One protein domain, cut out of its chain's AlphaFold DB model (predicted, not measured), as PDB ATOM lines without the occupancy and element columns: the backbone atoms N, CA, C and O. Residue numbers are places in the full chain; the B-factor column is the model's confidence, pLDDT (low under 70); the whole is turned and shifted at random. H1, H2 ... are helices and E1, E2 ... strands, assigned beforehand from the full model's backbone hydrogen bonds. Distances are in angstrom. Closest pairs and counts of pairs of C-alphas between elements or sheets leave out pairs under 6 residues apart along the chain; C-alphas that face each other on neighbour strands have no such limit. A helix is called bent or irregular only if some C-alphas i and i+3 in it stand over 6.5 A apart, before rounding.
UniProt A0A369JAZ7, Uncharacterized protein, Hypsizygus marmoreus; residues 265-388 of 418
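What this domain is: This is residues 265 to 388 of the 418 residues of an uncharacterized protein of Hypsizygus marmoreus (UniProt A0A369JAZ7). Look first for a four-stranded antiparallel sheet with helices over both faces, H1 and H2 on one and H3 on the other; beyond its edge strand E2 a smaller, loosely joined sheet of E5, E6 and E7 is set off with no helix on it. The larger sheet with its helices makes the main body, and the long hairpin of E6 and E7 stands away from it. You have 124 residues printed, with three named helices and seven named strands in the order E1 H1 E2 E3 H2 E4 H3 E5 E6 E7. The larger sheet runs E2, E3, E1, E4 and the smaller one E5, E6, E7; the class is mixed, helices and strands. The whole is compact, with a radius of gyration of the C-alphas of 14.6 A, and spans 34 by 33 by 29 A.

Where its parts are: Begin with the larger sheet: find C-alpha 265 at (157.870, 103.864, 116.474), where E1, residues 265 to 268, begins. Beside it look for E3, residues 305 to 310, 16.0 A long, and E4, residues 335 to 338; E2, residues 295 to 300, is 14.1 A long. The helices are H1, residues 276 to 289, from C-alpha 276 at (174.017, 102.768, 124.895) over 20.1 A; H2, residues 313 to 323, 15.4 A; and H3, residues 341 to 351, also 15.4 A. H1 is neither bent nor irregular, but only just: C-alphas 277 and 280 are 6.0 A apart. Then come E5, residues 362 to 365, E6, residues 368 to 375, 21.6 A, and E7, residues 381 to 387, 17.8 A, ending at C-alpha 387, (156.980, 104.854, 146.157).

How they stand to each other: In the larger sheet E2 and E4 are edge strands. E2 and E3 are an antiparallel hairpin, with N 299 and O 307 at 2.8 A. E3 and E1 are antiparallel, with N 267 and O 306 at 2.7 A, and so are E1 and E4, with N 266 and O 337 at 2.8 A. E1, H1, E2 and likewise E3, H2, E4 are split strand-helix-strand units, two strands running the same way with another strand between them in the sheet; both crossovers are right-handed. The three layers are H1 and H2 on one face, the sheet, and H3 on the opposite face. H1 lies along the strands over E2 and E3, at a height over the sheet of 9.7 A; its closest C-alphas to E2 are those of Val 287 and Val 295, 7.8 A. H2 lies along the strands over E1 at a height of 8.5 A, and the C-alphas of Leu 265 and Ala 316 come within 7.0 A. H1 and H2 are close but not clearly touching, the closest C-alphas being those of Val 286 and Asn 323, 7.4 A. H3, at a height of 9.8 A, runs slantwise to the strands, at 54 degrees to E2 on the local plane; the C-alphas of Leu 307 and Phe 344 are 7.0 A apart. Move on to the smaller sheet: the closest C-alphas of E2 and E5 are those of Val 295 and Tyr 362, 7.4 A, while E2 is apart from E6 and E7. E5 and E6 meet only at a point, C-alphas 365 and 368, which face each other at 6.0 A. E6 and E7 are an antiparallel hairpin, with N 373 and O 383 at 3.5 A. Every O i to N i+4 pair is within hydrogen-bond range in H2 and H3; in H1 it is 8 of 10.

The domain as a whole: The two C-alphas farthest apart are those of Ser 273 and Asp 366, 42.4 A. The printed part has no cut. The long link is H2 to E4, 11 residues, and in it residues 328 to 329 pair with residues 332 to 333, antiparallel. Read the B-factor column with care: the mean pLDDT of the printed part is 70.0, and 48 residues are under 70, among them residues 351 to 388, which hold E5, E6 and E7.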
ATOM      1  N   LEU A 265     156.893 102.881 116.896       93.81
ATOM      2  CA  LEU A 265     157.870 103.864 116.474       93.81
ATOM      3  C   LEU A 265     159.258 103.242 116.392       93.81
ATOM      4  O   LEU A 265     159.640 102.415 117.217       93.81
ATOM      5  N   TRP A 266     160.019 103.689 115.406       91.44
ATOM      6  CA  TRP A 266     161.452 103.487 115.288       91.44
ATOM      7  C   TRP A 266     162.144 104.819 115.522       91.44
ATOM      8  O   TRP A 266     161.873 105.806 114.842       91.44
ATOM      9  N   LEU A 267     163.019 104.842 116.513       89.44
ATOM     10  CA  LEU A 267     163.769 106.002 116.951       89.44
ATOM     11  C   LEU A 267     165.225 105.782 116.584       89.44
ATOM     12  O   LEU A 267     165.892 104.922 117.163       89.44
ATOM     13  N   ALA A 268     165.724 106.571 115.645       76.56
ATOM     14  CA  ALA A 268     167.133 106.586 115.305       76.56
ATOM     15  C   ALA A 268     167.731 107.921 115.692       76.56
ATOM     16  O   ALA A 268     167.407 108.961 115.136       76.56
ATOM     17  N   SER A 269     168.609 107.898 116.679       62.59
ATOM     18  CA  SER A 269     169.493 109.021 116.943       62.59
ATOM     19  C   SER A 269     170.607 108.553 117.842       62.59
ATOM     20  O   SER A 269     170.576 108.701 119.062       62.59
ATOM     21  N   CYS A 270     171.559 107.887 117.208       59.34
ATOM     22  CA  CYS A 270     172.781 107.484 117.862       59.34
ATOM     23  C   CYS A 270     173.902 107.690 116.857       59.34
ATOM     24  O   CYS A 270     174.085 106.862 115.964       59.34
ATOM     25  N   ASP A 271     174.663 108.772 117.011       62.94
ATOM     26  CA  ASP A 271     176.016 108.796 116.468       62.94
ATOM     27  C   ASP A 271     176.732 107.501 116.914       62.94
ATOM     28  O   ASP A 271     176.607 107.042 118.059       62.94
ATOM     29  N   GLY A 272     177.464 106.880 115.987       63.00
ATOM     30  CA  GLY A 272     178.258 105.671 116.203       63.00
ATOM     31  C   GLY A 272     179.249 105.787 117.374       63.00
ATOM     32  O   GLY A 272     179.746 104.769 117.872       63.00
ATOM     33  N   SER A 273     179.498 107.003 117.853       68.88
ATOM     34  CA  SER A 273     180.343 107.323 119.000       68.88
ATOM     35  C   SER A 273     179.657 107.195 120.376       68.88
ATOM     36  O   SER A 273     180.350 107.005 121.378       68.88
ATOM     37  N   VAL A 274     178.318 107.249 120.462       68.81
ATOM     38  CA  VAL A 274     177.598 107.330 121.747       68.81
ATOM     39  C   VAL A 274     177.312 105.943 122.326       68.81
ATOM     40  O   VAL A 274     176.778 105.055 121.657       68.81
ATOM     41  N   SER A 275     177.649 105.754 123.606       74.81
ATOM     42  CA  SER A 275     177.383 104.503 124.320       74.81
ATOM     43  C   SER A 275     175.893 104.324 124.622       74.81
ATOM     44  O   SER A 275     175.194 105.275 124.977       74.81
ATOM     45  N   TRP A 276     175.412 103.082 124.572       69.62
ATOM     46  CA  TRP A 276     174.017 102.768 124.895       69.62
ATOM     47  C   TRP A 276     173.597 103.219 126.301       69.62
ATOM     48  O   TRP A 276     172.467 103.665 126.503       69.62
ATOM     49  N   GLY A 277     174.533 103.184 127.255       68.31
ATOM     50  CA  GLY A 277     174.313 103.663 128.620       68.31
ATOM     51  C   GLY A 277     173.952 105.150 128.709       68.31
ATOM     52  O   GLY A 277     173.379 105.564 129.710       68.31
ATOM     53  N   SER A 278     174.237 105.939 127.670       73.38
ATOM     54  CA  SER A 278     173.873 107.359 127.572       73.38
ATOM     55  C   SER A 278     172.578 107.591 126.784       73.38
ATOM     56  O   SER A 278     171.860 108.549 127.052       73.38
ATOM     57  N   ILE A 279     172.262 106.706 125.837       75.94
ATOM     58  CA  ILE A 279     171.094 106.814 124.950       75.94
ATOM     59  C   ILE A 279     169.798 106.480 125.692       75.94
ATOM     60  O   ILE A 279     168.803 107.192 125.560       75.94
ATOM     61  N   LEU A 280     169.808 105.416 126.501       75.69
ATOM     62  CA  LEU A 280     168.607 104.961 127.200       75.69
ATOM     63  C   LEU A 280     168.065 106.003 128.206       75.69
ATOM     64  O   LEU A 280     166.866 106.278 128.145       75.69
ATOM     65  N   PRO A 281     168.885 106.641 129.072       75.38
ATOM     66  CA  PRO A 281     168.404 107.696 129.967       75.38
ATOM     67  C   PRO A 281     167.858 108.918 129.223       75.38
ATOM     68  O   PRO A 281     166.817 109.443 129.603       75.38
ATOM     69  N   ALA A 282     168.511 109.334 128.132       79.75
ATOM     70  CA  ALA A 282     168.039 110.449 127.315       79.75
ATOM     71  C   ALA A 282     166.681 110.134 126.665       79.75
ATOM     72  O   ALA A 282     165.775 110.961 126.674       79.75
ATOM     73  N   CYS A 283     166.493 108.909 126.161       81.75
ATOM     74  CA  CYS A 283     165.200 108.480 125.631       81.75
ATOM     75  C   CYS A 283     164.116 108.434 126.721       81.75
ATOM     76  O   CYS A 283     162.985 108.845 126.478       81.75
ATOM     77  N   GLN A 284     164.451 107.990 127.936       79.81
ATOM     78  CA  GLN A 284     163.518 108.010 129.066       79.81
ATOM     79  C   GLN A 284     163.107 109.434 129.450       79.81
ATOM     80  O   GLN A 284     161.925 109.682 129.663       79.81
ATOM     81  N   GLU A 285     164.046 110.378 129.475       81.00
ATOM     82  CA  GLU A 285     163.766 111.794 129.734       81.00
ATOM     83  C   GLU A 285     162.828 112.404 128.681       81.00
ATOM     84  O   GLU A 285     161.873 113.104 129.023       81.00
ATOM     85  N   VAL A 286     163.031 112.070 127.403       84.75
ATOM     86  CA  VAL A 286     162.121 112.443 126.305       84.75
ATOM     87  C   VAL A 286     160.720 111.853 126.518       84.75
ATOM     88  O   VAL A 286     159.713 112.544 126.366       84.75
ATOM     89  N   VAL A 287     160.629 110.580 126.913       85.25
ATOM     90  CA  VAL A 287     159.342 109.932 127.212       85.25
ATOM     91  C   VAL A 287     158.642 110.601 128.390       85.25
ATOM     92  O   VAL A 287     157.457 110.905 128.289       85.25
ATOM     93  N   TRP A 288     159.360 110.897 129.474       80.75
ATOM     94  CA  TRP A 288     158.788 111.536 130.663       80.75
ATOM     95  C   TRP A 288     158.366 112.984 130.434       80.75
ATOM     96  O   TRP A 288     157.403 113.441 131.045       80.75
ATOM     97  N   SER A 289     159.064 113.704 129.559       81.56
ATOM     98  CA  SER A 289     158.718 115.084 129.215       81.56
ATOM     99  C   SER A 289     157.553 115.190 128.230       81.56
ATOM    100  O   SER A 289     157.002 116.278 128.068       81.56
ATOM    101  N   THR A 290     157.125 114.083 127.611       85.38
ATOM    102  CA  THR A 290     156.013 114.090 126.657       85.38
ATOM    103  C   THR A 290     154.675 113.869 127.371       85.38
ATOM    104  O   THR A 290     154.397 112.759 127.830       85.38
ATOM    105  N   PRO A 291     153.798 114.885 127.457       80.19
ATOM    106  CA  PRO A 291     152.533 114.744 128.163       80.19
ATOM    107  C   PRO A 291     151.588 113.776 127.443       80.19
ATOM    108  O   PRO A 291     151.527 113.738 126.214       80.19
ATOM    109  N   ALA A 292     150.790 113.052 128.233       82.88
ATOM    110  CA  ALA A 292     149.711 112.176 127.765       82.88
ATOM    111  C   ALA A 292     150.152 111.001 126.868       82.88
ATOM    112  O   ALA A 292     149.358 110.519 126.063       82.88
ATOM    113  N   VAL A 293     151.389 110.525 127.028       87.69
ATOM    114  CA  VAL A 293     151.932 109.368 126.307       87.69
ATOM    115  C   VAL A 293     152.233 108.225 127.277       87.69
ATOM    116  O   VAL A 293     152.918 108.412 128.280       87.69
ATOM    117  N   GLN A 294     151.740 107.027 126.963       85.75
ATOM    118  CA  GLN A 294     152.053 105.782 127.656       85.75
ATOM    119  C   GLN A 294     152.807 104.840 126.714       85.75
ATOM    120  O   GLN A 294     152.277 104.366 125.707       85.75
ATOM    121  N   VAL A 295     154.061 104.562 127.065       87.62
ATOM    122  CA  VAL A 295     154.896 103.566 126.386       87.62
ATOM    123  C   VAL A 295     154.608 102.199 127.006       87.62
ATOM    124  O   VAL A 295     154.681 102.060 128.220       87.62
ATOM    125  N   GLU A 296     154.268 101.200 126.191       86.50
ATOM    126  CA  GLU A 296     154.053  99.816 126.639       86.50
ATOM    127  C   GLU A 296     155.353  99.007 126.584       86.50
ATOM    128  O   GLU A 296     155.694  98.289 127.529       86.50
ATOM    129  N   HIS A 297     156.114  99.162 125.496       85.19
ATOM    130  CA  HIS A 297     157.365  98.442 125.287       85.19
ATOM    131  C   HIS A 297     158.436  99.350 124.690       85.19
ATOM    132  O   HIS A 297     158.171 100.168 123.810       85.19
ATOM    133  N   LEU A 298     159.670  99.161 125.152       85.00
ATOM    134  CA  LEU A 298     160.860  99.804 124.615       85.00
ATOM    135  C   LEU A 298     161.891  98.713 124.305       85.00
ATOM    136  O   LEU A 298     162.287  97.953 125.193       85.00
ATOM    137  N   LEU A 299     162.308  98.615 123.046       82.69
ATOM    138  CA  LEU A 299     163.223  97.586 122.563       82.69
ATOM    139  C   LEU A 299     164.457  98.221 121.929       82.69
ATOM    140  O   LEU A 299     164.358  99.160 121.147       82.69
ATOM    141  N   GLN A 300     165.631  97.665 122.204       80.00
ATOM    142  CA  GLN A 300     166.846  98.023 121.484       80.00
ATOM    143  C   GLN A 300     166.945  97.237 120.170       80.00
ATOM    144  O   GLN A 300     167.043  96.007 120.163       80.00
ATOM    145  N   ALA A 301     167.006  97.933 119.040       76.81
ATOM    146  CA  ALA A 301     167.345  97.329 117.756       76.81
ATOM    147  C   ALA A 301     168.877  97.178 117.602       76.81
ATOM    148  O   ALA A 301     169.635  97.969 118.172       76.81
ATOM    149  N   PRO A 302     169.368  96.178 116.838       67.19
ATOM    150  CA  PRO A 302     170.807  95.967 116.613       67.19
ATOM    151  C   PRO A 302     171.491  97.176 115.962       67.19
ATOM    152  O   PRO A 302     172.641  97.487 116.258       67.19
ATOM    153  N   SER A 303     170.741  97.919 115.150       67.38
ATOM    154  CA  SER A 303     171.166  99.111 114.416       67.38
ATOM    155  C   SER A 303     171.306 100.375 115.279       67.38
ATOM    156  O   SER A 303     171.255 101.481 114.751       67.38
ATOM    157  N   ARG A 304     171.427 100.240 116.611       72.00
ATOM    158  CA  ARG A 304     171.407 101.362 117.572       72.00
ATOM    159  C   ARG A 304     170.154 102.235 117.468       72.00
ATOM    160  O   ARG A 304     170.180 103.410 117.813       72.00
ATOM    161  N   ALA A 305     169.055 101.655 117.011       82.12
ATOM    162  CA  ALA A 305     167.752 102.287 117.089       82.12
ATOM    163  C   ALA A 305     167.003 101.797 118.329       82.12
ATOM    164  O   ALA A 305     167.269 100.713 118.857       82.12
ATOM    165  N   ILE A 306     166.053 102.596 118.789       86.62
ATOM    166  CA  ILE A 306     165.074 102.189 119.790       86.62
ATOM    167  C   ILE A 306     163.766 101.933 119.055       86.62
ATOM    168  O   ILE A 306     163.288 102.791 118.323       86.62
ATOM    169  N   LEU A 307     163.170 100.765 119.247       90.00
ATOM    170  CA  LEU A 307     161.778 100.551 118.887       90.00
ATOM    171  C   LEU A 307     160.916 100.853 120.105       90.00
ATOM    172  O   LEU A 307     161.250 100.463 121.224       90.00
ATOM    173  N   MET A 308     159.799 101.522 119.890       92.06
ATOM    174  CA  MET A 308     158.878 101.910 120.944       92.06
ATOM    175  C   MET A 308     157.463 101.516 120.545       92.06
ATOM    176  O   MET A 308     157.018 101.829 119.447       92.06
ATOM    177  N   GLU A 309     156.750 100.836 121.432       94.25
ATOM    178  CA  GLU A 309     155.312 100.605 121.309       94.25
ATOM    179  C   GLU A 309     154.589 101.521 122.285       94.25
ATOM    180  O   GLU A 309     154.862 101.503 123.486       94.25
ATOM    181  N   LEU A 310     153.661 102.311 121.762       94.06
ATOM    182  CA  LEU A 310     152.758 103.134 122.548       94.06
ATOM    183  C   LEU A 310     151.398 102.463 122.670       94.06
ATOM    184  O   LEU A 310     151.016 101.630 121.849       94.06
ATOM    185  N   ARG A 311     150.621 102.874 123.669       92.44
ATOM    186  CA  ARG A 311     149.282 102.330 123.911       92.44
ATOM    187  C   ARG A 311     148.333 102.519 122.724       92.44
ATOM    188  O   ARG A 311     147.482 101.668 122.459       92.44
ATOM    189  N   SER A 312     148.459 103.631 121.998       94.44
ATOM    190  CA  SER A 312     147.589 103.962 120.868       94.44
ATOM    191  C   SER A 312     148.324 104.672 119.726       94.44
ATOM    192  O   SER A 312     149.374 105.285 119.914       94.44
ATOM    193  N   VAL A 313     147.741 104.623 118.522       94.94
ATOM    194  CA  VAL A 313     148.244 105.352 117.339       94.94
ATOM    195  C   VAL A 313     148.243 106.866 117.582       94.94
ATOM    196  O   VAL A 313     149.157 107.572 117.157       94.94
ATOM    197  N   THR A 314     147.234 107.370 118.299       94.44
ATOM    198  CA  THR A 314     147.129 108.786 118.671       94.44
ATOM    199  C   THR A 314     148.308 109.211 119.538       94.44
ATOM    200  O   THR A 314     148.938 110.224 119.248       94.44
ATOM    201  N   GLU A 315     148.656 108.419 120.552       94.38
ATOM    202  CA  GLU A 315     149.802 108.696 121.422       94.38
ATOM    203  C   GLU A 315     151.126 108.627 120.662       94.38
ATOM    204  O   GLU A 315     151.951 109.521 120.815       94.38
ATOM    205  N   ALA A 316     151.309 107.642 119.776       94.81
ATOM    206  CA  ALA A 316     152.482 107.574 118.898       94.81
ATOM    207  C   ALA A 316     152.606 108.806 117.994       94.81
ATOM    208  O   ALA A 316     153.698 109.339 117.799       94.81
ATOM    209  N   THR A 317     151.477 109.308 117.496       93.44
ATOM    210  CA  THR A 317     151.429 110.521 116.676       93.44
ATOM    211  C   THR A 317     151.764 111.770 117.488       93.44
ATOM    212  O   THR A 317     152.537 112.603 117.015       93.44
ATOM    213  N   ILE A 318     151.242 111.887 118.715       92.31
ATOM    214  CA  ILE A 318     151.572 112.979 119.645       92.31
ATOM    215  C   ILE A 318     153.058 112.937 119.992       92.31
ATOM    216  O   ILE A 318     153.745 113.945 119.841       92.31
ATOM    217  N   PHE A 319     153.568 111.772 120.396       93.69
ATOM    218  CA  PHE A 319     154.967 111.586 120.754       93.69
ATOM    219  C   PHE A 319     155.891 111.971 119.601       93.69
ATOM    220  O   PHE A 319     156.826 112.751 119.779       93.69
ATOM    221  N   ARG A 320     155.605 111.481 118.392       92.69
ATOM    222  CA  ARG A 320     156.383 111.820 117.201       92.69
ATOM    223  C   ARG A 320     156.303 113.318 116.886       92.69
ATOM    224  O   ARG A 320     157.336 113.954 116.718       92.69
ATOM    225  N   GLY A 321     155.102 113.893 116.844       90.00
ATOM    226  CA  GLY A 321     154.901 115.310 116.529       90.00
ATOM    227  C   GLY A 321     155.511 116.271 117.554       90.00
ATOM    228  O   GLY A 321     155.898 117.381 117.196       90.00
ATOM    229  N   HIS A 322     155.620 115.852 118.817       88.19
ATOM    230  CA  HIS A 322     156.201 116.670 119.877       88.19
ATOM    231  C   HIS A 322     157.731 116.640 119.883       88.19
ATOM    232  O   HIS A 322     158.350 117.658 120.178       88.19
ATOM    233  N   ASN A 323     158.341 115.497 119.562       86.62
ATOM    234  CA  ASN A 323     159.756 115.268 119.850       86.62
ATOM    235  C   ASN A 323     160.661 115.237 118.609       86.62
ATOM    236  O   ASN A 323     161.863 115.483 118.736       86.62
ATOM    237  N   VAL A 324     160.122 114.963 117.412       83.94
ATOM    238  CA  VAL A 324     160.916 114.956 116.170       83.94
ATOM    239  C   VAL A 324     161.545 116.327 115.937       83.94
ATOM    240  O   VAL A 324     160.851 117.342 115.910       83.94
ATOM    241  N   GLY A 325     162.871 116.348 115.779       71.56
ATOM    242  CA  GLY A 325     163.648 117.557 115.492       71.56
ATOM    243  C   GLY A 325     163.746 118.572 116.639       71.56
ATOM    244  O   GLY A 325     164.464 119.556 116.500       71.56
ATOM    245  N   ARG A 326     163.059 118.354 117.768       73.88
ATOM    246  CA  ARG A 326     163.086 119.272 118.921       73.88
ATOM    247  C   ARG A 326     164.033 118.834 120.023       73.88
ATOM    248  O   ARG A 326     164.621 119.682 120.685       73.88
ATOM    249  N   LEU A 327     164.157 117.527 120.237       74.19
ATOM    250  CA  LEU A 327     164.976 116.978 121.310       74.19
ATOM    251  C   LEU A 327     166.204 116.272 120.750       74.19
ATOM    252  O   LEU A 327     166.151 115.564 119.740       74.19
ATOM    253  N   LEU A 328     167.322 116.498 121.434       78.06
ATOM    254  CA  LEU A 328     168.599 115.880 121.130       78.06
ATOM    255  C   LEU A 328     168.765 114.649 122.021       78.06
ATOM    256  O   LEU A 328     168.803 114.770 123.244       78.06
ATOM    257  N   ILE A 329     168.917 113.474 121.418       75.44
ATOM    258  CA  ILE A 329     169.362 112.282 122.140       75.44
ATOM    259  C   ILE A 329     170.881 112.263 122.043       75.44
ATOM    260  O   ILE A 329     171.443 112.137 120.959       75.44
ATOM    261  N   ALA A 330     171.547 112.463 123.182       72.81
ATOM    262  CA  ALA A 330     173.005 112.555 123.256       72.81
ATOM    263  C   ALA A 330     173.613 113.552 122.244       72.81
ATOM    264  O   ALA A 330     174.605 113.264 121.579       72.81
ATOM    265  N   GLY A 331     172.989 114.727 122.106       74.81
ATOM    266  CA  GLY A 331     173.451 115.790 121.206       74.81
ATOM    267  C   GLY A 331     173.074 115.602 119.732       74.81
ATOM    268  O   GLY A 331     173.344 116.495 118.939       74.81
ATOM    269  N   THR A 332     172.422 114.495 119.364       78.62
ATOM    270  CA  THR A 332     171.993 114.227 117.983       78.62
ATOM    271  C   THR A 332     170.476 114.415 117.844       78.62
ATOM    272  O   THR A 332     169.724 113.915 118.691       78.62
ATOM    273  N   PRO A 333     169.980 115.111 116.803       81.50
ATOM    274  CA  PRO A 333     168.546 115.262 116.567       81.50
ATOM    275  C   PRO A 333     167.834 113.915 116.501       81.50
ATOM    276  O   PRO A 333     168.260 113.007 115.790       81.50
ATOM    277  N   MET A 334     166.755 113.769 117.267       84.75
ATOM    278  CA  MET A 334     165.984 112.534 117.276       84.75
ATOM    279  C   MET A 334     165.238 112.325 115.951       84.75
ATOM    280  O   MET A 334     164.324 113.091 115.634       84.75
ATOM    281  N   HIS A 335     165.564 111.257 115.219       86.69
ATOM    282  CA  HIS A 335     164.725 110.755 114.135       86.69
ATOM    283  C   HIS A 335     163.685 109.792 114.702       86.69
ATOM    284  O   HIS A 335     164.008 108.942 115.532       86.69
ATOM    285  N   CYS A 336     162.431 109.928 114.277       91.19
ATOM    286  CA  CYS A 336     161.345 109.072 114.738       91.19
ATOM    287  C   CYS A 336     160.356 108.802 113.604       91.19
ATOM    288  O   CYS A 336     159.792 109.729 113.011       91.19
ATOM    289  N   GLU A 337     160.129 107.527 113.318       92.38
ATOM    290  CA  GLU A 337     159.291 107.054 112.218       92.38
ATOM    291  C   GLU A 337     158.298 106.001 112.681       92.38
ATOM    292  O   GLU A 337     158.556 105.261 113.626       92.38
ATOM    293  N   PHE A 338     157.161 105.920 111.994       94.50
ATOM    294  CA  PHE A 338     156.222 104.824 112.193       94.50
ATOM    295  C   PHE A 338     156.742 103.564 111.516       94.50
ATOM    296  O   PHE A 338     157.219 103.611 110.383       94.50
ATOM    297  N   ILE A 339     156.586 102.430 112.191       93.12
ATOM    298  CA  ILE A 339     156.908 101.119 111.630       93.12
ATOM    299  C   ILE A 339     155.697 100.201 111.653       93.12
ATOM    300  O   ILE A 339     154.758 100.382 112.430       93.12
ATOM    301  N   ALA A 340     155.709  99.195 110.786       91.56
ATOM    302  CA  ALA A 340     154.658  98.196 110.771       91.56
ATOM    303  C   ALA A 340     154.711  97.341 112.046       91.56
ATOM    304  O   ALA A 340     155.784  97.023 112.560       91.56
ATOM    305  N   GLU A 341     153.539  96.910 112.510       91.12
ATOM    306  CA  GLU A 341     153.400  96.006 113.656       91.12
ATOM    307  C   GLU A 341     154.247  94.741 113.492       91.12
ATOM    308  O   GLU A 341     154.918  94.325 114.433       91.12
ATOM    309  N   ILE A 342     154.266  94.169 112.283       87.75
ATOM    310  CA  ILE A 342     155.062  92.980 111.971       87.75
ATOM    311  C   ILE A 342     156.561  93.234 112.153       87.75
ATOM    312  O   ILE A 342     157.244  92.401 112.726       87.75
ATOM    313  N   THR A 343     157.065  94.413 111.780       85.62
ATOM    314  CA  THR A 343     158.479  94.774 111.951       85.62
ATOM    315  C   THR A 343     158.856  94.861 113.427       85.62
ATOM    316  O   THR A 343     159.911  94.370 113.826       85.62
ATOM    317  N   PHE A 344     157.983  95.451 114.251       89.44
ATOM    318  CA  PHE A 344     158.191  95.510 115.695       89.44
ATOM    319  C   PHE A 344     158.159  94.113 116.324       89.44
ATOM    320  O   PHE A 344     159.049  93.763 117.094       89.44
ATOM    321  N   HIS A 345     157.161  93.299 115.973       87.19
ATOM    322  CA  HIS A 345     157.005  91.953 116.522       87.19
ATOM    323  C   HIS A 345     158.101  90.996 116.060       87.19
ATOM    324  O   HIS A 345     158.582  90.217 116.874       87.19
ATOM    325  N   ASP A 346     158.541  91.067 114.806       83.81
ATOM    326  CA  ASP A 346     159.659  90.265 114.308       83.81
ATOM    327  C   ASP A 346     160.940  90.620 115.070       83.81
ATOM    328  O   ASP A 346     161.638  89.733 115.564       83.81
ATOM    329  N   ALA A 347     161.219  91.916 115.255       82.50
ATOM    330  CA  ALA A 347     162.342  92.368 116.073       82.50
ATOM    331  C   ALA A 347     162.210  91.910 117.536       82.50
ATOM    332  O   ALA A 347     163.194  91.486 118.140       82.50
ATOM    333  N   TRP A 348     161.000  91.952 118.095       81.12
ATOM    334  CA  TRP A 348     160.708  91.483 119.447       81.12
ATOM    335  C   TRP A 348     160.950  89.975 119.598       81.12
ATOM    336  O   TRP A 348     161.659  89.560 120.509       81.12
ATOM    337  N   GLN A 349     160.413  89.152 118.694       79.25
ATOM    338  CA  GLN A 349     160.525  87.689 118.735       79.25
ATOM    339  C   GLN A 349     161.965  87.216 118.519       79.25
ATOM    340  O   GLN A 349     162.441  86.351 119.254       79.25
ATOM    341  N   ASN A 350     162.690  87.831 117.579       71.62
ATOM    342  CA  ASN A 350     164.094  87.506 117.308       71.62
ATOM    343  C   ASN A 350     165.022  87.847 118.492       71.62
ATOM    344  O   ASN A 350     166.105  87.281 118.612       71.62
ATOM    345  N   ARG A 351     164.590  88.730 119.403       65.44
ATOM    346  CA  ARG A 351     165.348  89.163 120.590       65.44
ATOM    347  C   ARG A 351     165.113  88.323 121.841       65.44
ATOM    348  O   ARG A 351     165.883  88.449 122.790       65.44
ATOM    349  N   ILE A 352     164.117  87.433 121.861       55.56
ATOM    350  CA  ILE A 352     163.808  86.598 123.039       55.56
ATOM    351  C   ILE A 352     164.988  85.662 123.417       55.56
ATOM    352  O   ILE A 352     165.022  85.145 124.533       55.56
ATOM    353  N   GLY A 353     165.999  85.498 122.546       44.38
ATOM    354  CA  GLY A 353     167.227  84.732 122.812       44.38
ATOM    355  C   GLY A 353     168.495  85.528 123.181       44.38
ATOM    356  O   GLY A 353     169.390  84.944 123.790       44.38
ATOM    357  N   GLU A 354     168.593  86.826 122.860       43.50
ATOM    358  CA  GLU A 354     169.838  87.622 122.959       43.50
ATOM    359  C   GLU A 354     169.585  89.049 123.506       43.50
ATOM    360  O   GLU A 354     169.481  90.023 122.762       43.50
ATOM    361  N   LEU A 355     169.533  89.136 124.842       44.19
ATOM    362  CA  LEU A 355     169.752  90.300 125.725       44.19
ATOM    363  C   LEU A 355     168.840  91.560 125.703       44.19
ATOM    364  O   LEU A 355     168.432  92.092 124.677       44.19
ATOM    365  N   THR A 356     168.619  92.029 126.945       48.22
ATOM    366  CA  THR A 356     168.158  93.327 127.494       48.22
ATOM    367  C   THR A 356     166.928  94.003 126.875       48.22
ATOM    368  O   THR A 356     167.021  94.862 126.003       48.22
ATOM    369  N   PHE A 357     165.753  93.717 127.439       45.56
ATOM    370  CA  PHE A 357     164.525  94.491 127.230       45.56
ATOM    371  C   PHE A 357     164.160  95.262 128.501       45.56
ATOM    372  O   PHE A 357     164.378  94.780 129.610       45.56
ATOM    373  N   VAL A 358     163.589  96.458 128.351       49.09
ATOM    374  CA  VAL A 358     163.015  97.220 129.465       49.09
ATOM    375  C   VAL A 358     161.534  97.410 129.172       49.09
ATOM    376  O   VAL A 358     161.144  98.255 128.373       49.09
ATOM    377  N   THR A 359     160.688  96.608 129.816       46.09
ATOM    378  CA  THR A 359     159.237  96.828 129.784       46.09
ATOM    379  C   THR A 359     158.894  97.924 130.782       46.09
ATOM    380  O   THR A 359     158.757  97.658 131.970       46.09
ATOM    381  N   LEU A 360     158.766  99.164 130.329       48.31
ATOM    382  CA  LEU A 360     158.276 100.251 131.174       48.31
ATOM    383  C   LEU A 360     156.749 100.208 131.184       48.31
ATOM    384  O   LEU A 360     156.114 100.879 130.389       48.31
ATOM    385  N   ARG A 361     156.139  99.418 132.070       43.66
ATOM    386  CA  ARG A 361     154.682  99.480 132.240       43.66
ATOM    387  C   ARG A 361     154.328 100.605 133.208       43.66
ATOM    388  O   ARG A 361     154.677 100.521 134.381       43.66
ATOM    389  N   TYR A 362     153.640 101.627 132.703       49.41
ATOM    390  CA  TYR A 362     153.102 102.742 133.480       49.41
ATOM    391  C   TYR A 362     151.628 102.478 133.799       49.41
ATOM    392  O   TYR A 362     150.787 102.508 132.905       49.41
ATOM    393  N   ASP A 363     151.317 102.200 135.064       43.66
ATOM    394  CA  ASP A 363     149.941 102.129 135.561       43.66
ATOM    395  C   ASP A 363     149.804 103.147 136.699       43.66
ATOM    396  O   ASP A 363     150.468 103.019 137.729       43.66
ATOM    397  N   VAL A 364     148.989 104.184 136.491       40.28
ATOM    398  CA  VAL A 364     148.602 105.125 137.551       40.28
ATOM    399  C   VAL A 364     147.302 104.610 138.128       40.28
ATOM    400  O   VAL A 364     146.226 104.843 137.580       40.28
ATOM    401  N   HIS A 365     147.421 103.885 139.231       40.59
ATOM    402  CA  HIS A 365     146.287 103.506 140.055       40.59
ATOM    403  C   HIS A 365     146.521 104.120 141.436       40.59
ATOM    404  O   HIS A 365     147.522 103.812 142.079       40.59
ATOM    405  N   ASP A 366     145.632 105.019 141.861       37.94
ATOM    406  CA  ASP A 366     145.607 105.580 143.219       37.94
ATOM    407  C   ASP A 366     146.941 106.221 143.690       37.94
ATOM    408  O   ASP A 366     147.495 105.833 144.718       37.94
ATOM    409  N   ASP A 367     147.468 107.199 142.936       42.97
ATOM    410  CA  ASP A 367     148.675 107.995 143.269       42.97
ATOM    411  C   ASP A 367     149.977 107.191 143.487       42.97
ATOM    412  O   ASP A 367     150.954 107.685 144.058       42.97
ATOM    413  N   LEU A 368     150.030 105.944 143.007       36.75
ATOM    414  CA  LEU A 368     151.208 105.084 143.096       36.75
ATOM    415  C   LEU A 368     151.855 104.886 141.727       36.75
ATOM    416  O   LEU A 368     151.252 104.352 140.799       36.75
ATOM    417  N   LEU A 369     153.133 105.260 141.631       41.94
ATOM    418  CA  LEU A 369     153.974 104.962 140.479       41.94
ATOM    419  C   LEU A 369     154.543 103.547 140.624       41.94
ATOM    420  O   LEU A 369     155.416 103.306 141.458       41.94
ATOM    421  N   CYS A 370     154.061 102.613 139.805       38.06
ATOM    422  CA  CYS A 370     154.682 101.300 139.651       38.06
ATOM    423  C   CYS A 370     155.586 101.312 138.418       38.06
ATOM    424  O   CYS A 370     155.091 101.357 137.298       38.06
ATOM    425  N   ILE A 371     156.905 101.234 138.614       44.91
ATOM    426  CA  ILE A 371     157.852 100.977 137.520       44.91
ATOM    427  C   ILE A 371     158.305  99.525 137.640       44.91
ATOM    428  O   ILE A 371     158.957  99.154 138.616       44.91
ATOM    429  N   LEU A 372     157.957  98.694 136.656       41.62
ATOM    430  CA  LEU A 372     158.428  97.314 136.587       41.62
ATOM    431  C   LEU A 372     159.677  97.238 135.702       41.62
ATOM    432  O   LEU A 372     159.579  97.002 134.507       41.62
ATOM    433  N   LEU A 373     160.869  97.402 136.271       43.12
ATOM    434  CA  LEU A 373     162.108  97.198 135.515       43.12
ATOM    435  C   LEU A 373     162.473  95.713 135.548       43.12
ATOM    436  O   LEU A 373     162.807  95.168 136.603       43.12
ATOM    437  N   ARG A 374     162.405  95.047 134.394       40.91
ATOM    438  CA  ARG A 374     162.817  93.647 134.254       40.91
ATOM    439  C   ARG A 374     164.045  93.557 133.361       40.91
ATOM    440  O   ARG A 374     163.914  93.475 132.153       40.91
ATOM    441  N   CYS A 375     165.225  93.566 133.973       41.69
ATOM    442  CA  CYS A 375     166.484  93.345 133.271       41.69
ATOM    443  C   CYS A 375     166.829  91.848 133.342       41.69
ATOM    444  O   CYS A 375     166.936  91.299 134.441       41.69
ATOM    445  N   PHE A 376     166.961  91.173 132.199       44.12
ATOM    446  CA  PHE A 376     167.460  89.797 132.146       44.12
ATOM    447  C   PHE A 376     168.884  89.794 131.614       44.12
ATOM    448  O   PHE A 376     169.107  89.800 130.408       44.12
ATOM    449  N   ASP A 377     169.824  89.768 132.550       35.12
ATOM    450  CA  ASP A 377     171.231  89.506 132.295       35.12
ATOM    451  C   ASP A 377     171.722  88.630 133.464       35.12
ATOM    452  O   ASP A 377     171.961  89.112 134.571       35.12
ATOM    453  N   GLY A 378     171.696  87.301 133.305       39.06
ATOM    454  CA  GLY A 378     171.910  86.377 134.434       39.06
ATOM    455  C   GLY A 378     170.806  86.438 135.514       39.06
ATOM    456  O   GLY A 378     169.715  86.937 135.233       39.06
ATOM    457  N   PRO A 379     171.005  85.861 136.725       31.92
ATOM    458  CA  PRO A 379     169.921  85.602 137.676       31.92
ATOM    459  C   PRO A 379     169.320  86.894 138.253       31.92
ATOM    460  O   PRO A 379     169.749  87.399 139.282       31.92
ATOM    461  N   GLY A 380     168.296  87.375 137.548       32.28
ATOM    462  CA  GLY A 380     167.108  88.108 137.975       32.28
ATOM    463  C   GLY A 380     167.249  89.145 139.085       32.28
ATOM    464  O   GLY A 380     167.176  88.804 140.264       32.28
ATOM    465  N   LEU A 381     167.213  90.422 138.698       35.44
ATOM    466  CA  LEU A 381     166.710  91.484 139.565       35.44
ATOM    467  C   LEU A 381     165.355  91.966 139.029       35.44
ATOM    468  O   LEU A 381     165.268  92.597 137.978       35.44
ATOM    469  N   LEU A 382     164.287  91.642 139.759       33.22
ATOM    470  CA  LEU A 382     162.974  92.256 139.591       33.22
ATOM    471  C   LEU A 382     162.912  93.432 140.570       33.22
ATOM    472  O   LEU A 382     162.768  93.216 141.772       33.22
ATOM    473  N   VAL A 383     163.044  94.665 140.082       37.34
ATOM    474  CA  VAL A 383     162.797  95.842 140.926       37.34
ATOM    475  C   VAL A 383     161.365  96.284 140.674       37.34
ATOM    476  O   VAL A 383     161.082  96.990 139.713       37.34
ATOM    477  N   ALA A 384     160.457  95.820 141.528       32.88
ATOM    478  CA  ALA A 384     159.160  96.454 141.709       32.88
ATOM    479  C   ALA A 384     159.313  97.436 142.871       32.88
ATOM    480  O   ALA A 384     159.571  97.022 144.002       32.88
ATOM    481  N   THR A 385     159.206  98.732 142.599       39.59
ATOM    482  CA  THR A 385     159.156  99.737 143.659       39.59
ATOM    483  C   THR A 385     157.847 100.502 143.559       39.59
ATOM    484  O   THR A 385     157.486 101.007 142.501       39.59
ATOM    485  N   THR A 386     157.113 100.513 144.667       33.47
ATOM    486  CA  THR A 386     155.970 101.386 144.920       33.47
ATOM    487  C   THR A 386     156.478 102.492 145.827       33.47
ATOM    488  O   THR A 386     156.808 102.219 146.986       33.47
ATOM    489  N   LEU A 387     156.586 103.720 145.326       36.59
ATOM    490  CA  LEU A 387     156.980 104.854 146.157       36.59
ATOM    491  C   LEU A 387     155.979 105.999 145.984       36.59
ATOM    492  O   LEU A 387     155.642 106.331 144.849       36.59
ATOM    493  N   PRO A 388     155.527 106.624 147.086       37.56
ATOM    494  CA  PRO A 388     154.883 107.924 147.009       37.56
ATOM    495  C   PRO A 388     155.887 108.954 146.481       37.56
ATOM    496  O   PRO A 388     157.080 108.876 146.794       37.56
TER     497      PRO A 388